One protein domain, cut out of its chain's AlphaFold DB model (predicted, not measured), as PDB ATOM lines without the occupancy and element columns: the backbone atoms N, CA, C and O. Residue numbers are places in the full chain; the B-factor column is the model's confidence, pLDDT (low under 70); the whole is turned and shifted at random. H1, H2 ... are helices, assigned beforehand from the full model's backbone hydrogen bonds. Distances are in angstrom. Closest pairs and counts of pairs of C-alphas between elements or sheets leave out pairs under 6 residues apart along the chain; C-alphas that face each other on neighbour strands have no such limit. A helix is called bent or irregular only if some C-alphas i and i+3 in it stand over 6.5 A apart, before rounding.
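What this domain is: This is residues 3 to 68 of the 124 residues of an uncharacterized protein of Araneus ventricosus (UniProt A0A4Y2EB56). A loose helical hairpin, H1 and H2, is crossed by the longest helix, H4, which packs on H1 and on the last residues of H2. The short H3 sits at one end of the whole, folded back on the first part of H4, and the very short H5 packs on H4 farther along. The printed part has 66 residues with five named helices, H1 to H5 in order, and no named strand: the class is all helix. It is compact, with a radius of gyration of the C-alphas of 11.3 A and spans of 32 by 23 by 20 A.

Where its parts are: H1, residues 3 to 15, begins at C-alpha 3 (147.010, 162.004, 174.162) and is 18.5 A long. H2, residues 21 to 32, measures 14.5 A and is irregular, with C-alphas 27 and 30 7.7 A apart. H3, residues 34 to 39, measures 10.6 A and is irregular, with C-alphas 36 and 39 7.1 A apart. H4, residues 42 to 58, measures 24.3 A and ends at C-alpha 58 (137.223, 150.970, 167.858). H5, residues 64 to 67, measures 5.5 A.

How they stand to each other: H4 is the hub. Its closest C-alphas to H1 are Ile 53 and Ala 10, 5.7 A, at a steep tilt of 51 degrees. H2 touches it with residues 29 to 32 alone, Met 32 to Ala 49 at 6.5 A between C-alphas. H3 touches residues 44 to 49 alone, C-alphas Asn 36 and Ser 45 being closest at 4.7 A. H5 touches residues 50 to 57 alone, C-alphas Cys 64 and Thr 54 being closest at 6.0 A. H1 and H2 form a hairpin at a shallow tilt of 16 degrees, closest at C-alphas Arg 6 and Met 32, 5.8 A. H3 and H5 are apart. In H1 and H4 every O i to N i+4 pair is within hydrogen-bond range, against 6 of 8 in H2 and 0 of 2 in H3, where 1 of 3 O i to N i+3 pairs is; H5 is too short for an O i to N i+4 pair.

The domain as a whole: The C-alphas farthest apart, Phe 15 and Asn 40, are 33.0 A apart. The printed part has no cut, and the four links are tight. Residues 37 to 40 have pLDDT under 70; the mean of the printed part is 88.1.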
ATOM      1  N   LYS A   3     147.687 162.614 175.324       88.25
ATOM      2  CA  LYS A   3     147.010 162.004 174.162       88.25
ATOM      3  C   LYS A   3     147.806 160.866 173.509       88.25
ATOM      4  O   LYS A   3     147.258 159.811 173.216       88.25
ATOM      5  N   GLN A   4     149.110 161.062 173.313       91.31
ATOM      6  CA  GLN A   4     149.990 160.039 172.733       91.31
ATOM      7  C   GLN A   4     150.174 158.841 173.673       91.31
ATOM      8  O   GLN A   4     150.269 157.706 173.207       91.31
ATOM      9  N   LEU A   5     150.181 159.075 174.993       93.81
ATOM     10  CA  LEU A   5     150.200 157.997 175.983       93.81
ATOM     11  C   LEU A   5     148.931 157.146 175.882       93.81
ATOM     12  O   LEU A   5     149.041 155.926 175.838       93.81
ATOM     13  N   ARG A   6     147.751 157.769 175.744       94.56
ATOM     14  CA  ARG A   6     146.475 157.056 175.540       94.56
ATOM     15  C   ARG A   6     146.467 156.210 174.263       94.56
ATOM     16  O   ARG A   6     146.038 155.062 174.296       94.56
ATOM     17  N   GLN A   7     147.002 156.735 173.161       93.81
ATOM     18  CA  GLN A   7     147.134 155.979 171.907       93.81
ATOM     19  C   GLN A   7     148.098 154.796 172.044       93.81
ATOM     20  O   GLN A   7     147.778 153.679 171.649       93.81
ATOM     21  N   THR A   8     149.263 155.023 172.657       94.88
ATOM     22  CA  THR A   8     150.254 153.965 172.910       94.88
ATOM     23  C   THR A   8     149.669 152.875 173.802       94.88
ATOM     24  O   THR A   8     149.840 151.691 173.528       94.88
ATOM     25  N   PHE A   9     148.930 153.268 174.838       95.06
ATOM     26  CA  PHE A   9     148.210 152.354 175.710       95.06
ATOM     27  C   PHE A   9     147.208 151.504 174.918       95.06
ATOM     28  O   PHE A   9     147.264 150.283 175.006       95.06
ATOM     29  N   ALA A  10     146.373 152.110 174.066       94.81
ATOM     30  CA  ALA A  10     145.445 151.370 173.206       94.81
ATOM     31  C   ALA A  10     146.160 150.364 172.278       94.81
ATOM     32  O   ALA A  10     145.695 149.235 172.121       94.81
ATOM     33  N   PHE A  11     147.323 150.723 171.724       94.56
ATOM     34  CA  PHE A  11     148.129 149.794 170.925       94.56
ATOM     35  C   PHE A  11     148.688 148.630 171.745       94.56
ATOM     36  O   PHE A  11     148.652 147.495 171.276       94.56
ATOM     37  N   ILE A  12     149.164 148.875 172.968       94.56
ATOM     38  CA  ILE A  12     149.611 147.804 173.873       94.56
ATOM     39  C   ILE A  12     148.457 146.835 174.148       94.56
ATOM     40  O   ILE A  12     148.647 145.622 174.096       94.56
ATOM     41  N   LEU A  13     147.251 147.350 174.392       92.50
ATOM     42  CA  LEU A  13     146.074 146.516 174.634       92.50
ATOM     43  C   LEU A  13     145.718 145.640 173.430       92.50
ATOM     44  O   LEU A  13     145.407 144.467 173.610       92.50
ATOM     45  N   HIS A  14     145.798 146.190 172.218       91.50
ATOM     46  CA  HIS A  14     145.479 145.457 170.996       91.50
ATOM     47  C   HIS A  14     146.560 144.434 170.610       91.50
ATOM     48  O   HIS A  14     146.243 143.284 170.321       91.50
ATOM     49  N   PHE A  15     147.835 144.836 170.600       92.62
ATOM     50  CA  PHE A  15     148.923 144.016 170.056       92.62
ATOM     51  C   PHE A  15     149.632 143.148 171.096       92.62
ATOM     52  O   PHE A  15     150.141 142.083 170.749       92.62
ATOM     53  N   CYS A  16     149.713 143.596 172.350       92.12
ATOM     54  CA  CYS A  16     150.464 142.894 173.394       92.12
ATOM     55  C   CYS A  16     149.574 142.066 174.324       92.12
ATOM     56  O   CYS A  16     150.106 141.202 175.013       92.12
ATOM     57  N   ILE A  17     148.258 142.320 174.340       88.50
ATOM     58  CA  ILE A  17     147.245 141.558 175.091       88.50
ATOM     59  C   ILE A  17     147.709 141.294 176.541       88.50
ATOM     60  O   ILE A  17     147.953 140.149 176.932       88.50
ATOM     61  N   PRO A  18     147.923 142.355 177.341       89.69
ATOM     62  CA  PRO A  18     148.430 142.204 178.698       89.69
ATOM     63  C   PRO A  18     147.449 141.408 179.568       89.69
ATOM     64  O   PRO A  18     146.234 141.512 179.416       89.69
ATOM     65  N   THR A  19     147.989 140.626 180.505       89.19
ATOM     66  CA  THR A  19     147.198 139.730 181.363       89.19
ATOM     67  C   THR A  19     146.309 140.484 182.353       89.19
ATOM     68  O   THR A  19     145.179 140.062 182.581       89.19
ATOM     69  N   ASP A  20     146.793 141.598 182.914       90.62
ATOM     70  CA  ASP A  20     146.024 142.451 183.824       90.62
ATOM     71  C   ASP A  20     145.920 143.878 183.271       90.62
ATOM     72  O   ASP A  20     146.758 144.758 183.493       90.62
ATOM     73  N   VAL A  21     144.872 144.085 182.481       92.19
ATOM     74  CA  VAL A  21     144.563 145.374 181.859       92.19
ATOM     75  C   VAL A  21     144.192 146.426 182.913       92.19
ATOM     76  O   VAL A  21     144.527 147.605 182.759       92.19
ATOM     77  N   LEU A  22     143.502 146.022 183.983       91.50
ATOM     78  CA  LEU A  22     142.979 146.943 184.990       91.50
ATOM     79  C   LEU A  22     144.098 147.465 185.895       91.50
ATOM     80  O   LEU A  22     144.131 148.658 186.199       91.50
ATOM     81  N   GLU A  23     145.041 146.607 186.282       93.25
ATOM     82  CA  GLU A  23     146.249 147.020 186.996       93.25
ATOM     83  C   GLU A  23     147.056 148.027 186.164       93.25
ATOM     84  O   GLU A  23     147.447 149.085 186.668       93.25
ATOM     85  N   LEU A  24     147.239 147.749 184.867       93.62
ATOM     86  CA  LEU A  24     147.962 148.636 183.957       93.62
ATOM     87  C   LEU A  24     147.277 150.004 183.829       93.62
ATOM     88  O   LEU A  24     147.945 151.040 183.876       93.62
ATOM     89  N   TRP A  25     145.948 150.018 183.704       93.75
ATOM     90  CA  TRP A  25     145.157 151.245 183.716       93.75
ATOM     91  C   TRP A  25     145.335 152.018 185.020       93.75
ATOM     92  O   TRP A  25     145.686 153.196 184.993       93.75
ATOM     93  N   ASN A  26     145.149 151.366 186.168       92.50
ATOM     94  CA  ASN A  26     145.248 152.014 187.474       92.50
ATOM     95  C   ASN A  26     146.629 152.643 187.689       92.50
ATOM     96  O   ASN A  26     146.718 153.751 188.216       92.50
ATOM     97  N   LYS A  27     147.690 151.984 187.206       94.12
ATOM     98  CA  LYS A  27     149.068 152.473 187.290       94.12
ATOM     99  C   LYS A  27     149.311 153.769 186.509       94.12
ATOM    100  O   LYS A  27     150.022 154.632 187.014       94.12
ATOM    101  N   TYR A  28     148.743 153.911 185.309       92.94
ATOM    102  CA  TYR A  28     149.065 155.019 184.390       92.94
ATOM    103  C   TYR A  28     147.909 155.998 184.125       92.94
ATOM    104  O   TYR A  28     148.082 156.982 183.407       92.94
ATOM    105  N   SER A  29     146.726 155.760 184.698       90.62
ATOM    106  CA  SER A  29     145.519 156.581 184.503       90.62
ATOM    107  C   SER A  29     145.732 158.064 184.815       90.62
ATOM    108  O   SER A  29     145.196 158.922 184.119       90.62
ATOM    109  N   ILE A  30     146.545 158.387 185.825       89.88
ATOM    110  CA  ILE A  30     146.867 159.774 186.184       89.88
ATOM    111  C   ILE A  30     147.632 160.453 185.046       89.88
ATOM    112  O   ILE A  30     147.197 161.500 184.566       89.88
ATOM    113  N   ASP A  31     148.719 159.839 184.578       90.69
ATOM    114  CA  ASP A  31     149.566 160.382 183.508       90.69
ATOM    115  C   ASP A  31     148.790 160.537 182.196       90.69
ATOM    116  O   ASP A  31     148.936 161.526 181.470       90.69
ATOM    117  N   MET A  32     147.908 159.574 181.920       90.62
ATOM    118  CA  MET A  32     147.018 159.573 180.765       90.62
ATOM    119  C   MET A  32     145.879 160.590 180.857       90.62
ATOM    120  O   MET A  32     145.236 160.821 179.840       90.62
ATOM    121  N   SER A  33     145.624 161.211 182.008       89.06
ATOM    122  CA  SER A  33     144.531 162.177 182.192       89.06
ATOM    123  C   SER A  33     145.007 163.592 182.531       89.06
ATOM    124  O   SER A  33     144.170 164.455 182.787       89.06
ATOM    125  N   LEU A  34     146.319 163.858 182.520       86.00
ATOM    126  CA  LEU A  34     146.893 165.150 182.930       86.00
ATOM    127  C   LEU A  34     146.352 166.356 182.145       86.00
ATOM    128  O   LEU A  34     146.186 167.432 182.710       86.00
ATOM    129  N   ASP A  35     146.065 166.192 180.854       83.38
ATOM    130  CA  ASP A  35     145.484 167.236 179.999       83.38
ATOM    131  C   ASP A  35     144.011 167.520 180.326       83.38
ATOM    132  O   ASP A  35     143.545 168.643 180.142       83.38
ATOM    133  N   ASN A  36     143.313 166.535 180.891       75.31
ATOM    134  CA  ASN A  36     141.909 166.627 181.278       75.31
ATOM    135  C   ASN A  36     141.713 167.079 182.736       75.31
ATOM    136  O   ASN A  36     140.573 167.213 183.182       75.31
ATOM    137  N   LEU A  37     142.787 167.300 183.506       69.88
ATOM    138  CA  LEU A  37     142.710 167.701 184.921       69.88
ATOM    139  C   LEU A  37     142.383 169.185 185.139       69.88
ATOM    140  O   LEU A  37     142.175 169.586 186.283       69.88
ATOM    141  N   ARG A  38     142.284 169.997 184.076       64.00
ATOM    142  CA  ARG A  38     141.974 171.437 184.183       64.00
ATOM    143  C   ARG A  38     140.681 171.724 184.958       64.00
ATOM    144  O   ARG A  38     140.592 172.751 185.614       64.00
ATOM    145  N   SER A  39     139.710 170.807 184.940       58.25
ATOM    146  CA  SER A  39     138.419 170.967 185.623       58.25
ATOM    147  C   SER A  39     138.383 170.463 187.076       58.25
ATOM    148  O   SER A  39     137.324 170.509 187.692       58.25
ATOM    149  N   ASN A  40     139.493 169.972 187.652       55.78
ATOM    150  CA  ASN A  40     139.575 169.394 189.012       55.78
ATOM    151  C   ASN A  40     138.643 168.194 189.310       55.78
ATOM    152  O   ASN A  40     138.655 167.661 190.423       55.78
ATOM    153  N   ILE A  41     137.884 167.690 188.333       71.44
ATOM    154  CA  ILE A  41     137.014 166.520 188.503       71.44
ATOM    155  C   ILE A  41     137.758 165.276 188.011       71.44
ATOM    156  O   ILE A  41     137.638 164.887 186.851       71.44
ATOM    157  N   LYS A  42     138.498 164.609 188.913       73.06
ATOM    158  CA  LYS A  42     139.285 163.393 188.604       73.06
ATOM    159  C   LYS A  42     138.488 162.334 187.835       73.06
ATOM    160  O   LYS A  42     138.975 161.796 186.845       73.06
ATOM    161  N   ALA A  43     137.253 162.068 188.266       78.00
ATOM    162  CA  ALA A  43     136.378 161.091 187.621       78.00
ATOM    163  C   ALA A  43     136.042 161.478 186.169       78.00
ATOM    164  O   ALA A  43     136.053 160.624 185.288       78.00
ATOM    165  N   GLY A  44     135.818 162.769 185.904       80.81
ATOM    166  CA  GLY A  44     135.595 163.289 184.556       80.81
ATOM    167  C   GLY A  44     136.850 163.175 183.691       80.81
ATOM    168  O   GLY A  44     136.771 162.726 182.552       80.81
ATOM    169  N   SER A  45     138.024 163.482 184.247       84.62
ATOM    170  CA  SER A  45     139.303 163.391 183.531       84.62
ATOM    171  C   SER A  45     139.659 161.960 183.114       84.62
ATOM    172  O   SER A  45     140.190 161.744 182.019       84.62
ATOM    173  N   TRP A  46     139.359 160.979 183.970       88.31
ATOM    174  CA  TRP A  46     139.513 159.554 183.665       88.31
ATOM    175  C   TRP A  46     138.508 159.086 182.622       88.31
ATOM    176  O   TRP A  46     138.890 158.416 181.667       88.31
ATOM    177  N   ASN A  47     137.246 159.488 182.762       88.62
ATOM    178  CA  ASN A  47     136.204 159.156 181.798       88.62
ATOM    179  C   ASN A  47     136.543 159.674 180.392       88.62
ATOM    180  O   ASN A  47     136.424 158.947 179.410       88.62
ATOM    181  N   MET A  48     137.066 160.899 180.302       87.50
ATOM    182  CA  MET A  48     137.550 161.470 179.044       87.50
ATOM    183  C   MET A  48     138.729 160.694 178.453       87.50
ATOM    184  O   MET A  48     138.767 160.442 177.252       87.50
ATOM    185  N   ALA A  49     139.677 160.266 179.289       91.00
ATOM    186  CA  ALA A  49     140.776 159.427 178.824       91.00
ATOM    187  C   ALA A  49     140.283 158.065 178.302       91.00
ATOM    188  O   ALA A  49     140.789 157.583 177.290       91.00
ATOM    189  N   LEU A  50     139.271 157.473 178.945       92.19
ATOM    190  CA  LEU A  50     138.638 156.237 178.482       92.19
ATOM    191  C   LEU A  50     137.900 156.423 177.151       92.19
ATOM    192  O   LEU A  50     137.961 155.521 176.318       92.19
ATOM    193  N   HIS A  51     137.261 157.572 176.905       91.44
ATOM    194  CA  HIS A  51     136.679 157.882 175.591       91.44
ATOM    195  C   HIS A  51     137.741 157.916 174.484       91.44
ATOM    196  O   HIS A  51     137.558 157.271 173.455       91.44
ATOM    197  N   ASP A  52     138.874 158.584 174.710       91.31
ATOM    198  CA  ASP A  52     139.974 158.644 173.733       91.31
ATOM    199  C   ASP A  52     140.578 157.258 173.440       91.31
ATOM    200  O   ASP A  52     140.894 156.924 172.293       91.31
ATOM    201  N   ILE A  53     140.740 156.437 174.483       93.56
ATOM    202  CA  ILE A  53     141.220 155.056 174.350       93.56
ATOM    203  C   ILE A  53     140.202 154.221 173.572       93.56
ATOM    204  O   ILE A  53     140.587 153.528 172.634       93.56
ATOM    205  N   THR A  54     138.914 154.330 173.909       93.38
ATOM    206  CA  THR A  54     137.827 153.615 173.221       93.38
ATOM    207  C   THR A  54     137.800 153.971 171.738       93.38
ATOM    208  O   THR A  54     137.831 153.071 170.909       93.38
ATOM    209  N   ALA A  55     137.875 155.260 171.395       92.06
ATOM    210  CA  ALA A  55     137.905 155.713 170.006       92.06
ATOM    211  C   ALA A  55     139.106 155.153 169.220       92.06
ATOM    212  O   ALA A  55     139.004 154.899 168.021       92.06
ATOM    213  N   THR A  56     140.248 154.941 169.884       93.69
ATOM    214  CA  THR A  56     141.421 154.309 169.261       93.69
ATOM    215  C   THR A  56     141.219 152.799 169.100       93.69
ATOM    216  O   THR A  56     141.536 152.246 168.054       93.69
ATOM    217  N   LEU A  57     140.661 152.122 170.106       93.12
ATOM    218  CA  LEU A  57     140.377 150.683 170.061       93.12
ATOM    219  C   LEU A  57     139.317 150.324 169.009       93.12
ATOM    220  O   LEU A  57     139.461 149.313 168.323       93.12
ATOM    221  N   GLU A  58     138.300 151.167 168.836       92.75
ATOM    222  CA  GLU A  58     137.223 150.970 167.858       92.75
ATOM    223  C   GLU A  58     137.742 150.969 166.415       92.75
ATOM    224  O   GLU A  58     137.256 150.194 165.591       92.75
ATOM    225  N   GLN A  59     138.797 151.741 166.116       91.88
ATOM    226  CA  GLN A  59     139.484 151.695 164.813       91.88
ATOM    227  C   GLN A  59     140.092 150.315 164.515       91.88
ATOM    228  O   GLN A  59     140.325 149.978 163.355       91.88
ATOM    229  N   HIS A  60     140.314 149.510 165.553       89.50
ATOM    230  CA  HIS A  60     140.833 148.149 165.478       89.50
ATOM    231  C   HIS A  60     139.773 147.080 165.802       89.50
ATOM    232  O   HIS A  60     140.119 145.915 165.993       89.50
ATOM    233  N   GLY A  61     138.488 147.451 165.868       90.38
ATOM    234  CA  GLY A  61     137.386 146.524 166.147       90.38
ATOM    235  C   GLY A  61     137.322 146.019 167.593       90.38
ATOM    236  O   GLY A  61     136.676 145.005 167.852       90.38
ATOM    237  N   LEU A  62     137.986 146.699 168.533       90.44
ATOM    238  CA  LEU A  62     137.954 146.387 169.962       90.44
ATOM    239  C   LEU A  62     137.118 147.408 170.741       90.44
ATOM    240  O   LEU A  62     136.933 148.544 170.316       90.44
ATOM    241  N   SER A  63     136.658 147.010 171.927       89.75
ATOM    242  CA  SER A  63     135.991 147.902 172.884       89.75
ATOM    243  C   SER A  63     136.575 147.736 174.285       89.75
ATOM    244  O   SER A  63     137.033 146.648 174.633       89.75
ATOM    245  N   CYS A  64     136.507 148.774 175.127       88.75
ATOM    246  CA  CYS A  64     136.960 148.690 176.524       88.75
ATOM    247  C   CYS A  64     136.329 147.507 177.277       88.75
ATOM    248  O   CYS A  64     137.035 146.760 177.952       88.75
ATOM    249  N   GLY A  65     135.025 147.271 177.087       86.81
ATOM    250  CA  GLY A  65     134.327 146.153 177.726       86.81
ATOM    251  C   GLY A  65     134.856 144.778 177.301       86.81
ATOM    252  O   GLY A  65     134.947 143.880 178.134       86.81
ATOM    253  N   SER A  66     135.271 144.614 176.038       87.19
ATOM    254  CA  SER A  66     135.807 143.337 175.532       87.19
ATOM    255  C   SER A  66     137.159 142.939 176.137       87.19
ATOM    256  O   SER A  66     137.510 141.764 176.124       87.19
ATOM    257  N   ILE A  67     137.893 143.904 176.695       87.75
ATOM    258  CA  ILE A  67     139.246 143.724 177.244       87.75
ATOM    259  C   ILE A  67     139.312 143.976 178.757       87.75
ATOM    260  O   ILE A  67     140.394 144.140 179.312       87.75
ATOM    261  N   GLY A  68     138.162 144.027 179.438       86.56
ATOM    262  CA  GLY A  68     138.099 144.184 180.896       86.56
ATOM    263  C   GLY A  68     138.392 145.598 181.413       86.56
ATOM    264  O   GLY A  68     138.653 145.770 182.602       86.56
TER     265      GLY A  68